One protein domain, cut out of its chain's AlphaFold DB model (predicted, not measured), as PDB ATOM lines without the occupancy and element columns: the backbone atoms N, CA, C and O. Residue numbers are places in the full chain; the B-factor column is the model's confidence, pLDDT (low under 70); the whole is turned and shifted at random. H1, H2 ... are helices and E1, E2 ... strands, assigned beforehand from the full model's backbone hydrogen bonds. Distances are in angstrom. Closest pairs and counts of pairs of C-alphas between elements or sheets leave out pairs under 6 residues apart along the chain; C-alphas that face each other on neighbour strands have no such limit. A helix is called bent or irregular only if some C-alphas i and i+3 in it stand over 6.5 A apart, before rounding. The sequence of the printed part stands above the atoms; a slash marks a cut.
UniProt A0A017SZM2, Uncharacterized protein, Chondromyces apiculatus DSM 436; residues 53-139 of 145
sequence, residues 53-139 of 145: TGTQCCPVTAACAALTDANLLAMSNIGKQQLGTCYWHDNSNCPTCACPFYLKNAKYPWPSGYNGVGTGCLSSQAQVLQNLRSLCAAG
ATOM      1  N   THR A  53     -27.116 -36.282  -0.775       43.56
ATOM      2  CA  THR A  53     -26.753 -35.797  -2.112       43.56
ATOM      3  C   THR A  53     -27.491 -34.534  -2.603       43.56
ATOM      4  O   THR A  53     -27.312 -34.128  -3.749       43.56
ATOM      5  N   GLY A  54     -28.281 -33.883  -1.739       46.53
ATOM      6  CA  GLY A  54     -29.166 -32.746  -2.013       46.53
ATOM      7  C   GLY A  54     -28.857 -31.442  -1.256       46.53
ATOM      8  O   GLY A  54     -29.736 -30.591  -1.154       46.53
ATOM      9  N   THR A  55     -27.622 -31.221  -0.789       43.94
ATOM     10  CA  THR A  55     -27.124 -29.955  -0.174       43.94
ATOM     11  C   THR A  55     -27.451 -29.684   1.307       43.94
ATOM     12  O   THR A  55     -27.150 -28.592   1.789       43.94
ATOM     13  N   GLN A  56     -27.989 -30.643   2.069       44.22
ATOM     14  CA  GLN A  56     -28.095 -30.524   3.533       44.22
ATOM     15  C   GLN A  56     -27.267 -31.601   4.240       44.22
ATOM     16  O   GLN A  56     -27.525 -32.796   4.123       44.22
ATOM     17  N   CYS A  57     -26.261 -31.144   4.986       48.94
ATOM     18  CA  CYS A  57     -25.480 -31.959   5.907       48.94
ATOM     19  C   CYS A  57     -26.059 -31.798   7.312       48.94
ATOM     20  O   CYS A  57     -26.063 -30.688   7.845       48.94
ATOM     21  N   CYS A  58     -26.511 -32.894   7.918       52.75
ATOM     22  CA  CYS A  58     -26.894 -32.917   9.327       52.75
ATOM     23  C   CYS A  58     -25.875 -33.726  10.136       52.75
ATOM     24  O   CYS A  58     -25.456 -34.790   9.673       52.75
ATOM     25  N   PRO A  59     -25.522 -33.308  11.365       51.09
ATOM     26  CA  PRO A  59     -24.878 -34.215  12.310       51.09
ATOM     27  C   PRO A  59     -25.838 -35.380  12.568       51.09
ATOM     28  O   PRO A  59     -26.969 -35.166  13.021       51.09
ATOM     29  N   VAL A  60     -25.439 -36.606  12.218       49.28
ATOM     30  CA  VAL A  60     -26.378 -37.729  12.281       49.28
ATOM     31  C   VAL A  60     -26.637 -38.172  13.713       49.28
ATOM     32  O   VAL A  60     -25.748 -38.333  14.543       49.28
ATOM     33  N   THR A  61     -27.922 -38.408  13.927       51.59
ATOM     34  CA  THR A  61     -28.684 -38.841  15.102       51.59
ATOM     35  C   THR A  61     -28.068 -39.914  16.007       51.59
ATOM     36  O   THR A  61     -28.492 -40.031  17.153       51.59
ATOM     37  N   ALA A  62     -27.034 -40.638  15.570       51.28
ATOM     38  CA  ALA A  62     -26.201 -41.449  16.460       51.28
ATOM     39  C   ALA A  62     -25.455 -40.581  17.497       51.28
ATOM     40  O   ALA A  62     -25.339 -40.959  18.664       51.28
ATOM     41  N   ALA A  63     -25.012 -39.382  17.102       59.78
ATOM     42  CA  ALA A  63     -24.250 -38.481  17.961       59.78
ATOM     43  C   ALA A  63     -25.067 -37.951  19.150       59.78
ATOM     44  O   ALA A  63     -24.534 -37.847  20.250       59.78
ATOM     45  N   CYS A  64     -26.361 -37.636  18.989       74.88
ATOM     46  CA  CYS A  64     -27.103 -36.940  20.051       74.88
ATOM     47  C   CYS A  64     -27.421 -37.813  21.279       74.88
ATOM     48  O   CYS A  64     -27.583 -37.291  22.384       74.88
ATOM     49  N   ALA A  65     -27.414 -39.140  21.121       72.31
ATOM     50  CA  ALA A  65     -27.405 -40.075  22.245       72.31
ATOM     51  C   ALA A  65     -26.045 -40.097  22.980       72.31
ATOM     52  O   ALA A  65     -26.026 -40.233  24.200       72.31
ATOM     53  N   ALA A  66     -24.933 -39.908  22.259       77.56
ATOM     54  CA  ALA A  66     -23.568 -39.918  22.793       77.56
ATOM     55  C   ALA A  66     -23.085 -38.563  23.355       77.56
ATOM     56  O   ALA A  66     -22.147 -38.537  24.150       77.56
ATOM     57  N   LEU A  67     -23.717 -37.438  22.991       82.50
ATOM     58  CA  LEU A  67     -23.400 -36.116  23.552       82.50
ATOM     59  C   LEU A  67     -23.493 -36.116  25.086       82.50
ATOM     60  O   LEU A  67     -24.346 -36.790  25.664       82.50
ATOM     61  N   THR A  68     -22.692 -35.282  25.752       90.62
ATOM     62  CA  THR A  68     -22.902 -34.933  27.168       90.62
ATOM     63  C   THR A  68     -24.184 -34.112  27.337       90.62
ATOM     64  O   THR A  68     -24.652 -33.476  26.392       90.62
ATOM     65  N   ASP A  69     -24.754 -34.080  28.545       92.94
ATOM     66  CA  ASP A  69     -25.975 -33.304  28.818       92.94
ATOM     67  C   ASP A  69     -25.794 -31.803  28.528       92.94
ATOM     68  O   ASP A  69     -26.681 -31.157  27.966       92.94
ATOM     69  N   ALA A  70     -24.611 -31.262  28.845       91.12
ATOM     70  CA  ALA A  70     -24.238 -29.881  28.552       91.12
ATOM     71  C   ALA A  70     -24.189 -29.606  27.039       91.12
ATOM     72  O   ALA A  70     -24.776 -28.625  26.578       91.12
ATOM     73  N   ASN A  71     -23.557 -30.489  26.256       87.56
ATOM     74  CA  ASN A  71     -23.481 -30.338  24.802       87.56
ATOM     75  C   ASN A  71     -24.860 -30.505  24.152       87.56
ATOM     76  O   ASN A  71     -25.229 -29.703  23.295       87.56
ATOM     77  N   LEU A  72     -25.657 -31.477  24.607       87.81
ATOM     78  CA  LEU A  72     -27.018 -31.703  24.124       87.81
ATOM     79  C   LEU A  72     -27.903 -30.467  24.347       87.81
ATOM     80  O   LEU A  72     -28.553 -30.009  23.407       87.81
ATOM     81  N   LEU A  73     -27.882 -29.874  25.546       91.06
ATOM     82  CA  LEU A  73     -28.602 -28.631  25.846       91.06
ATOM     83  C   LEU A  73     -28.066 -27.433  25.048       91.06
ATOM     84  O   LEU A  73     -28.860 -26.639  24.545       91.06
ATOM     85  N   ALA A  74     -26.747 -27.295  24.900       88.44
ATOM     86  CA  ALA A  74     -26.146 -26.180  24.176       88.44
ATOM     87  C   ALA A  74     -26.463 -26.216  22.671       88.44
ATOM     88  O   ALA A  74     -26.805 -25.183  22.099       88.44
ATOM     89  N   MET A  75     -26.366 -27.388  22.035       85.00
ATOM     90  CA  MET A  75     -26.594 -27.572  20.595       85.00
ATOM     91  C   MET A  75     -28.075 -27.484  20.212       85.00
ATOM     92  O   MET A  75     -28.401 -26.995  19.133       85.00
ATOM     93  N   SER A  76     -28.979 -27.918  21.096       85.94
ATOM     94  CA  SER A  76     -30.429 -27.861  20.868       85.94
ATOM     95  C   SER A  76     -31.089 -26.546  21.303       85.94
ATOM     96  O   SER A  76     -32.292 -26.388  21.128       85.94
ATOM     97  N   ASN A  77     -30.361 -25.574  21.859       88.62
ATOM     98  CA  ASN A  77     -30.960 -24.275  22.170       88.62
ATOM     99  C   ASN A  77     -31.368 -23.532  20.878       88.62
ATOM    100  O   ASN A  77     -30.656 -23.580  19.874       88.62
ATOM    101  N   ILE A  78     -32.492 -22.806  20.908       84.19
ATOM    102  CA  ILE A  78     -33.050 -22.058  19.766       84.19
ATOM    103  C   ILE A  78     -32.076 -21.038  19.148       84.19
ATOM    104  O   ILE A  78     -32.203 -20.719  17.972       84.19
ATOM    105  N   GLY A  79     -31.089 -20.547  19.905       74.31
ATOM    106  CA  GLY A  79     -30.040 -19.663  19.389       74.31
ATOM    107  C   GLY A  79     -28.958 -20.365  18.556       74.31
ATOM    108  O   GLY A  79     -28.143 -19.680  17.947       74.31
ATOM    109  N   LYS A  80     -28.926 -21.708  18.537       72.69
ATOM    110  CA  LYS A  80     -27.957 -22.515  17.772       72.69
ATOM    111  C   LYS A  80     -28.606 -23.497  16.791       72.69
ATOM    112  O   LYS A  80     -28.118 -23.616  15.676       72.69
ATOM    113  N   GLN A  81     -29.666 -24.201  17.206       70.81
ATOM    114  CA  GLN A  81     -30.417 -25.182  16.393       70.81
ATOM    115  C   GLN A  81     -29.543 -26.220  15.654       70.81
ATOM    116  O   GLN A  81     -29.820 -26.613  14.526       70.81
ATOM    117  N   GLN A  82     -28.485 -26.711  16.305       71.94
ATOM    118  CA  GLN A  82     -27.532 -27.663  15.717       71.94
ATOM    119  C   GLN A  82     -27.988 -29.130  15.822       71.94
ATOM    120  O   GLN A  82     -27.319 -30.011  15.291       71.94
ATOM    121  N   LEU A  83     -29.117 -29.408  16.488       72.12
ATOM    122  CA  LEU A  83     -29.695 -30.755  16.633       72.12
ATOM    123  C   LEU A  83     -30.769 -31.085  15.572       72.12
ATOM    124  O   LEU A  83     -31.580 -31.995  15.766       72.12
ATOM    125  N   GLY A  84     -30.795 -30.324  14.472       75.44
ATOM    126  CA  GLY A  84     -31.769 -30.464  13.392       75.44
ATOM    127  C   GLY A  84     -33.191 -30.165  13.865       75.44
ATOM    128  O   GLY A  84     -33.499 -29.052  14.285       75.44
ATOM    129  N   THR A  85     -34.065 -31.165  13.801       78.62
ATOM    130  CA  THR A  85     -35.498 -31.037  14.100       78.62
ATOM    131  C   THR A  85     -35.812 -30.710  15.564       78.62
ATOM    132  O   THR A  85     -36.853 -30.112  15.838       78.62
ATOM    133  N   CYS A  86     -34.938 -31.048  16.515       83.62
ATOM    134  CA  CYS A  86     -35.157 -30.782  17.939       83.62
ATOM    135  C   CYS A  86     -34.551 -29.451  18.391       83.62
ATOM    136  O   CYS A  86     -33.337 -29.257  18.299       83.62
ATOM    137  N   TYR A  87     -35.365 -28.579  18.995       87.06
ATOM    138  CA  TYR A  87     -34.856 -27.376  19.659       87.06
ATOM    139  C   TYR A  87     -35.680 -26.941  20.877       87.06
ATOM    140  O   TYR A  87     -36.898 -27.119  20.918       87.06
ATOM    141  N   TRP A  88     -35.024 -26.321  21.861       90.75
ATOM    142  CA  TRP A  88     -35.655 -25.771  23.065       90.75
ATOM    143  C   TRP A  88     -35.354 -24.287  23.274       90.75
ATOM    144  O   TRP A  88     -34.362 -23.750  22.779       90.75
ATOM    145  N   HIS A  89     -36.201 -23.628  24.056       90.81
ATOM    146  CA  HIS A  89     -35.961 -22.293  24.593       90.81
ATOM    147  C   HIS A  89     -36.566 -22.150  25.995       90.81
ATOM    148  O   HIS A  89     -37.314 -23.017  26.454       90.81
ATOM    149  N   ASP A  90     -36.239 -21.055  26.671       92.25
ATOM    150  CA  ASP A  90     -36.838 -20.645  27.938       92.25
ATOM    151  C   ASP A  90     -37.756 -19.420  27.746       92.25
ATOM    152  O   ASP A  90     -38.064 -19.022  26.614       92.25
ATOM    153  N   ASN A  91     -38.207 -18.822  28.851       92.62
ATOM    154  CA  ASN A  91     -38.901 -17.536  28.861       92.62
ATOM    155  C   ASN A  91     -38.004 -16.336  29.214       92.62
ATOM    156  O   ASN A  91     -38.548 -15.268  29.491       92.62
ATOM    157  N   SER A  92     -36.671 -16.446  29.161       91.06
ATOM    158  CA  SER A  92     -35.753 -15.360  29.556       91.06
ATOM    159  C   SER A  92     -36.013 -14.053  28.789       91.06
ATOM    160  O   SER A  92     -35.879 -12.966  29.346       91.06
ATOM    161  N   ASN A  93     -36.475 -14.153  27.537       85.88
ATOM    162  CA  ASN A  93     -36.847 -13.008  26.696       85.88
ATOM    163  C   ASN A  93     -38.310 -12.534  26.860       85.88
ATOM    164  O   ASN A  93     -38.650 -11.452  26.387       85.88
ATOM    165  N   CYS A  94     -39.194 -13.319  27.490       84.12
ATOM    166  CA  CYS A  94     -40.569 -12.907  27.802       84.12
ATOM    167  C   CYS A  94     -41.165 -13.696  28.989       84.12
ATOM    168  O   CYS A  94     -42.001 -14.586  28.781       84.12
ATOM    169  N   PRO A  95     -40.798 -13.365  30.244       88.69
ATOM    170  CA  PRO A  95     -41.196 -14.151  31.415       88.69
ATOM    171  C   PRO A  95     -42.712 -14.278  31.632       88.69
ATOM    172  O   PRO A  95     -43.166 -15.210  32.289       88.69
ATOM    173  N   THR A  96     -43.497 -13.348  31.079       88.50
ATOM    174  CA  THR A  96     -44.960 -13.276  31.222       88.50
ATOM    175  C   THR A  96     -45.745 -13.851  30.040       88.50
ATOM    176  O   THR A  96     -46.959 -14.005  30.166       88.50
ATOM    177  N   CYS A  97     -45.102 -14.158  28.904       79.69
ATOM    178  CA  CYS A  97     -45.788 -14.639  27.693       79.69
ATOM    179  C   CYS A  97     -45.283 -15.980  27.140       79.69
ATOM    180  O   CYS A  97     -45.859 -16.489  26.179       79.69
ATOM    181  N   ALA A  98     -44.252 -16.576  27.747       83.31
ATOM    182  CA  ALA A  98     -43.714 -17.880  27.363       83.31
ATOM    183  C   ALA A  98     -43.630 -18.851  28.555       83.31
ATOM    184  O   ALA A  98     -43.490 -18.441  29.708       83.31
ATOM    185  N   CYS A  99     -43.689 -20.153  28.258       87.06
ATOM    186  CA  CYS A  99     -43.402 -21.224  29.217       87.06
ATOM    187  C   CYS A  99     -41.987 -21.072  29.810       87.06
ATOM    188  O   CYS A  99     -41.084 -20.755  29.036       87.06
ATOM    189  N   PRO A 100     -41.751 -21.396  31.102       92.00
ATOM    190  CA  PRO A 100     -40.414 -21.363  31.706       92.00
ATOM    191  C   PRO A 100     -39.366 -22.088  30.863       92.00
ATOM    192  O   PRO A 100     -38.295 -21.545  30.617       92.00
ATOM    193  N   PHE A 101     -39.725 -23.266  30.349       92.56
ATOM    194  CA  PHE A 101     -39.009 -23.971  29.295       92.56
ATOM    195  C   PHE A 101     -39.994 -24.560  28.278       92.56
ATOM    196  O   PHE A 101     -41.125 -24.916  28.622       92.56
ATOM    197  N   TYR A 102     -39.562 -24.694  27.027       88.25
ATOM    198  CA  TYR A 102     -40.326 -25.303  25.939       88.25
ATOM    199  C   TYR A 102     -39.387 -26.053  24.993       88.25
ATOM    200  O   TYR A 102     -38.368 -25.503  24.583       88.25
ATOM    201  N   LEU A 103     -39.730 -27.293  24.636       88.25
ATOM    202  CA  LEU A 103     -38.999 -28.131  23.680       88.25
ATOM    203  C   LEU A 103     -39.929 -28.496  22.515       88.25
ATOM    204  O   LEU A 103     -41.072 -28.904  22.733       88.25
ATOM    205  N   LYS A 104     -39.438 -28.360  21.281       84.69
ATOM    206  CA  LYS A 104     -40.161 -28.669  20.041       84.69
ATOM    207  C   LYS A 104     -39.408 -29.711  19.214       84.69
ATOM    208  O   LYS A 104     -38.179 -29.677  19.169       84.69
ATOM    209  N   ASN A 105     -40.155 -30.573  18.522       81.50
ATOM    210  CA  ASN A 105     -39.652 -31.385  17.416       81.50
ATOM    211  C   ASN A 105     -40.296 -30.906  16.097       81.50
ATOM    212  O   ASN A 105     -41.515 -30.763  16.014       81.50
ATOM    213  N   ALA A 106     -39.489 -30.599  15.084       71.19
ATOM    214  CA  ALA A 106     -39.896 -29.839  13.900       71.19
ATOM    215  C   ALA A 106     -40.235 -30.679  12.650       71.19
ATOM    216  O   ALA A 106     -40.490 -30.072  11.614       71.19
ATOM    217  N   LYS A 107     -40.306 -32.020  12.754       61.06
ATOM    218  CA  LYS A 107     -40.533 -32.999  11.653       61.06
ATOM    219  C   LYS A 107     -41.842 -32.874  10.838       61.06
ATOM    220  O   LYS A 107     -42.242 -33.804  10.141       61.06
ATOM    221  N   TYR A 108     -42.577 -31.769  10.949       46.41
ATOM    222  CA  TYR A 108     -43.854 -31.556  10.262       46.41
ATOM    223  C   TYR A 108     -43.893 -30.180   9.585       46.41
ATOM    224  O   TYR A 108     -43.445 -29.195  10.182       46.41
ATOM    225  N   PRO A 109     -44.464 -30.070   8.366       43.28
ATOM    226  CA  PRO A 109     -44.493 -28.819   7.616       43.28
ATOM    227  C   PRO A 109     -45.258 -27.750   8.398       43.28
ATOM    228  O   PRO A 109     -46.457 -27.882   8.631       43.28
ATOM    229  N   TRP A 110     -44.541 -26.700   8.806       49.44
ATOM    230  CA  TRP A 110     -45.004 -25.618   9.679       49.44
ATOM    231  C   TRP A 110     -46.284 -24.932   9.149       49.44
ATOM    232  O   TRP A 110     -46.204 -24.137   8.208       49.44
ATOM    233  N   PRO A 111     -47.457 -25.121   9.784       36.69
ATOM    234  CA  PRO A 111     -48.646 -24.339   9.499       36.69
ATOM    235  C   PRO A 111     -48.761 -23.238  10.559       36.69
ATOM    236  O   PRO A 111     -49.189 -23.499  11.679       36.69
ATOM    237  N   SER A 112     -48.330 -22.021  10.209       38.66
ATOM    238  CA  SER A 112     -48.633 -20.744  10.891       38.66
ATOM    239  C   SER A 112     -49.067 -20.832  12.372       38.66
ATOM    240  O   SER A 112     -50.219 -20.553  12.707       38.66
ATOM    241  N   GLY A 113     -48.153 -21.196  13.274       37.97
ATOM    242  CA  GLY A 113     -48.457 -21.257  14.703       37.97
ATOM    243  C   GLY A 113     -47.341 -21.882  15.534       37.97
ATOM    244  O   GLY A 113     -46.741 -22.882  15.152       37.97
ATOM    245  N   TYR A 114     -47.091 -21.318  16.719       44.28
ATOM    246  CA  TYR A 114     -46.112 -21.844  17.685       44.28
ATOM    247  C   TYR A 114     -46.495 -23.225  18.270       44.28
ATOM    248  O   TYR A 114     -45.665 -23.887  18.898       44.28
ATOM    249  N   ASN A 115     -47.720 -23.692  18.004       47.69
ATOM    250  CA  ASN A 115     -48.306 -24.916  18.545       47.69
ATOM    251  C   ASN A 115     -48.416 -25.996  17.459       47.69
ATOM    252  O   ASN A 115     -49.420 -26.093  16.760       47.69
ATOM    253  N   GLY A 116     -47.380 -26.822  17.346       45.25
ATOM    254  CA  GLY A 116     -47.359 -27.995  16.474       45.25
ATOM    255  C   GLY A 116     -46.194 -28.889  16.872       45.25
ATOM    256  O   GLY A 116     -45.061 -28.576  16.528       45.25
ATOM    257  N   VAL A 117     -46.486 -29.942  17.641       54.19
ATOM    258  CA  VAL A 117     -45.522 -30.920  18.191       54.19
ATOM    259  C   VAL A 117     -44.422 -30.291  19.073       54.19
ATOM    260  O   VAL A 117     -43.234 -30.280  18.756       54.19
ATOM    261  N   GLY A 118     -44.838 -29.768  20.229       59.41
ATOM    262  CA  GLY A 118     -43.946 -29.439  21.346       59.41
ATOM    263  C   GLY A 118     -44.367 -30.163  22.624       59.41
ATOM    264  O   GLY A 118     -45.514 -30.589  22.742       59.41
ATOM    265  N   THR A 119     -43.462 -30.273  23.597       65.12
ATOM    266  CA  THR A 119     -43.691 -30.963  24.885       65.12
ATOM    267  C   THR A 119     -44.701 -30.270  25.807       65.12
ATOM    268  O   THR A 119     -45.012 -30.784  26.878       65.12
ATOM    269  N   GLY A 120     -45.176 -29.076  25.440       76.12
ATOM    270  CA  GLY A 120     -45.859 -28.158  26.353       76.12
ATOM    271  C   GLY A 120     -44.873 -27.416  27.263       76.12
ATOM    272  O   GLY A 120     -43.658 -27.476  27.057       76.12
ATOM    273  N   CYS A 121     -45.395 -26.695  28.259       86.00
ATOM    274  CA  CYS A 121     -44.553 -25.992  29.225       86.00
ATOM    275  C   CYS A 121     -43.823 -26.980  30.143       86.00
ATOM    276  O   CYS A 121     -44.456 -27.706  30.908       86.00
ATOM    277  N   LEU A 122     -42.494 -26.944  30.111       90.12
ATOM    278  CA  LEU A 122     -41.625 -27.671  31.030       90.12
ATOM    279  C   LEU A 122     -41.218 -26.747  32.189       90.12
ATOM    280  O   LEU A 122     -41.028 -25.543  32.006       90.12
ATOM    281  N   SER A 123     -41.106 -27.300  33.398       90.94
ATOM    282  CA  SER A 123     -40.841 -26.528  34.622       90.94
ATOM    283  C   SER A 123     -39.356 -26.353  34.938       90.94
ATOM    284  O   SER A 123     -39.004 -25.537  35.787       90.94
ATOM    285  N   SER A 124     -38.475 -27.110  34.279       94.94
ATOM    286  CA  SER A 124     -37.028 -27.045  34.496       94.94
ATOM    287  C   SER A 124     -36.227 -27.493  33.273       94.94
ATOM    288  O   SER A 124     -36.682 -28.308  32.467       94.94
ATOM    289  N   GLN A 125     -34.977 -27.036  33.192       94.75
ATOM    290  CA  GLN A 125     -34.005 -27.494  32.197       94.75
ATOM    291  C   GLN A 125     -33.703 -29.003  32.309       94.75
ATOM    292  O   GLN A 125     -33.405 -29.649  31.309       94.75
ATOM    293  N   ALA A 126     -33.855 -29.598  33.498       95.50
ATOM    294  CA  ALA A 126     -33.739 -31.045  33.689       95.50
ATOM    295  C   ALA A 126     -34.845 -31.820  32.947       95.50
ATOM    296  O   ALA A 126     -34.574 -32.860  32.349       95.50
ATOM    297  N   GLN A 127     -36.076 -31.294  32.906       93.44
ATOM    298  CA  GLN A 127     -37.139 -31.877  32.081       93.44
ATOM    299  C   GLN A 127     -36.860 -31.707  30.583       93.44
ATOM    300  O   GLN A 127     -37.111 -32.639  29.821       93.44
ATOM    301  N   VAL A 128     -36.317 -30.559  30.152       92.62
ATOM    302  CA  VAL A 128     -35.886 -30.351  28.753       92.62
ATOM    303  C   VAL A 128     -34.887 -31.431  28.350       92.62
ATOM    304  O   VAL A 128     -35.080 -32.109  27.344       92.62
ATOM    305  N   LEU A 129     -33.863 -31.639  29.177       94.31
ATOM    306  CA  LEU A 129     -32.832 -32.648  28.975       94.31
ATOM    307  C   LEU A 129     -33.408 -34.073  28.922       94.31
ATOM    308  O   LEU A 129     -33.096 -34.820  27.998       94.31
ATOM    309  N   GLN A 130     -34.282 -34.441  29.864       92.88
ATOM    310  CA  GLN A 130     -34.932 -35.757  29.886       92.88
ATOM    311  C   GLN A 130     -35.720 -36.029  28.593       92.88
ATOM    312  O   GLN A 130     -35.621 -37.116  28.022       92.88
ATOM    313  N   ASN A 131     -36.473 -35.038  28.107       90.31
ATOM    314  CA  ASN A 131     -37.233 -35.170  26.866       90.31
ATOM    315  C   ASN A 131     -36.306 -35.214  25.638       90.31
ATOM    316  O   ASN A 131     -36.497 -36.073  24.782       90.31
ATOM    317  N   LEU A 132     -35.258 -34.381  25.576       88.62
ATOM    318  CA  LEU A 132     -34.234 -34.442  24.521       88.62
ATOM    319  C   LEU A 132     -33.576 -35.825  24.441       88.62
ATOM    320  O   LEU A 132     -33.432 -36.367  23.351       88.62
ATOM    321  N   ARG A 133     -33.225 -36.429  25.585       89.12
ATOM    322  CA  ARG A 133     -32.678 -37.796  25.638       89.12
ATOM    323  C   ARG A 133     -33.666 -38.830  25.100       89.12
ATOM    324  O   ARG A 133     -33.254 -39.701  24.337       89.12
ATOM    325  N   SER A 134     -34.953 -38.711  25.432       86.62
ATOM    326  CA  SER A 134     -36.001 -39.593  24.898       86.62
ATOM    327  C   SER A 134     -36.157 -39.460  23.380       86.62
ATOM    328  O   SER A 134     -36.223 -40.470  22.686       86.62
ATOM    329  N   LEU A 135     -36.176 -38.231  22.852       84.69
ATOM    330  CA  LEU A 135     -36.278 -37.969  21.413       84.69
ATOM    331  C   LEU A 135     -35.020 -38.437  20.659       84.69
ATOM    332  O   LEU A 135     -35.123 -39.020  19.582       84.69
ATOM    333  N   CYS A 136     -33.829 -38.266  21.239       82.56
ATOM    334  CA  CYS A 136     -32.585 -38.818  20.697       82.56
ATOM    335  C   CYS A 136     -32.603 -40.349  20.640       82.56
ATOM    336  O   CYS A 136     -32.287 -40.921  19.601       82.56
ATOM    337  N   ALA A 137     -33.029 -41.020  21.715       81.38
ATOM    338  CA  ALA A 137     -33.154 -42.478  21.744       81.38
ATOM    339  C   ALA A 137     -34.184 -43.016  20.728       81.38
ATOM    340  O   ALA A 137     -34.035 -44.135  20.243       81.38
ATOM    341  N   ALA A 138     -35.195 -42.215  20.376       78.88
ATOM    342  CA  ALA A 138     -36.189 -42.531  19.351       78.88
ATOM    343  C   ALA A 138     -35.748 -42.195  17.905       78.88
ATOM    344  O   ALA A 138     -36.490 -42.477  16.967       78.88
ATOM    345  N   GLY A 139     -34.577 -41.573  17.693       77.88
ATOM    346  CA  GLY A 139     -34.167 -41.065  16.372       77.88
ATOM    347  C   GLY A 139     -35.012 -39.878  15.874       77.88
ATOM    348  O   GLY A 139     -35.058 -39.574  14.679       77.88
TER     349      GLY A 139
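This is residues 53 to 139 of the 145 residues of an uncharacterized protein of Chondromyces apiculatus DSM 436 (UniProt A0A017SZM2). A small three-stranded antiparallel sheet, E2 to E4, has one face covered by the long helix H3, which runs along its strands, while the shorter H2 packs on the same face beside edge strand E2, about perpendicular to H3. H1 packs on residues 133 to 137 of H3, and the short strand E1 lies farther off, before H1; within the sheet a short link of 10 residues joins E2 to E3 and a long link of 12 residues joins E3 to E4. The printed part has 87 residues with three named helices and four named strands, in the order E1, H1, H2, E2, E3, E4, H3, and the sheet order is E2, E3, E4. The class is mixed, helices and strands. The whole is compact, with a radius of gyration of the C-alphas of 13.1 A and spans of 43 by 31 by 21 A.

The sheet begins with E2, residues 86 to 90, 14.3 A long, whose C-alpha 86 is at (-35.157, -30.782, 17.939). E3, residues 101 to 105, is 14.0 A long, and E4, residues 118 to 122, is 10.1 A long. H3, residues 125 to 137, is the longest helix at 18.3 A, from C-alpha 125 at (-34.005, -27.494, 32.197) to C-alpha 137 at (-33.154, -42.478, 21.744). H2, residues 69 to 76, is 10.6 A long. H1, residues 62 to 66, is 7.0 A long and is neither bent nor irregular, but only just: C-alphas 62 and 65 are 6.1 A apart. E1, residues 57 to 59, is 6.8 A long and pairs with no named strand; its C-alpha 57 is at (-25.480, -31.959, 5.907).

E2, E3 and E4 form a meander, each strand the antiparallel neighbour of the one before, with E3 as the inner strand. The hairpin of E2 and E3 has directions 163 degrees apart, and N 89 and O 102 are within hydrogen-bond range at 2.9 A, as are N 87 and O 104 at 3.0 A. The hairpin of E3 and E4 has directions 167 degrees apart, with N 119 and O 103 within range at 2.9 A and N 101 and O 122 at 3.1 A. H2 and H3 are on the same face of this sheet, an arrangement of two layers, helices on one face of a sheet. H3 has a height over the sheet of 9.1 A and lies over E3, running along the strands at 4 degrees to E3 on the local plane; it is only just not over E4, on which 2 of its 13 C-alphas fall. The closest C-alphas of E3 and H3 are those of Leu 103 and Val 128, 6.4 A apart. H2 lies over none of the strands, and its closest C-alphas to E2 are those of Ser 76 and Tyr 87, 4.6 A apart. H2 touches residues 129 to 132 of H3, about perpendicular at 79 degrees, the closest C-alphas being those of Leu 73 and Leu 129 at 6.6 A. H1 is not on the sheet; it touches residues 133 to 137 of H3, closest at the C-alphas of Ala 65 and Cys 136, 5.6 A apart. H1 and H2 are close but not clearly touching, with the C-alphas of Cys 64 and Leu 72 closest at 6.6 A. E1 and H1 meet only through their link, and E1 is apart from H2, H3 and the strands of the sheet. In H2 and H3 every O i to N i+4 pair is within hydrogen-bond range; in H1 it is 0 of 1, beside 1 of 2 O i to N i+3 pairs.

The two C-alphas farthest apart, those of Thr 53 and Thr 96, are 44.2 A from each other. The printed part has no cut. The link from E3 to E4, residues 106 to 117, is long, and its C-alphas lie 9 to 19 A from the mean of the C-alphas. The mean pLDDT of the printed part is 75.3, with residues 53 to 63 and 107 to 119 under 70.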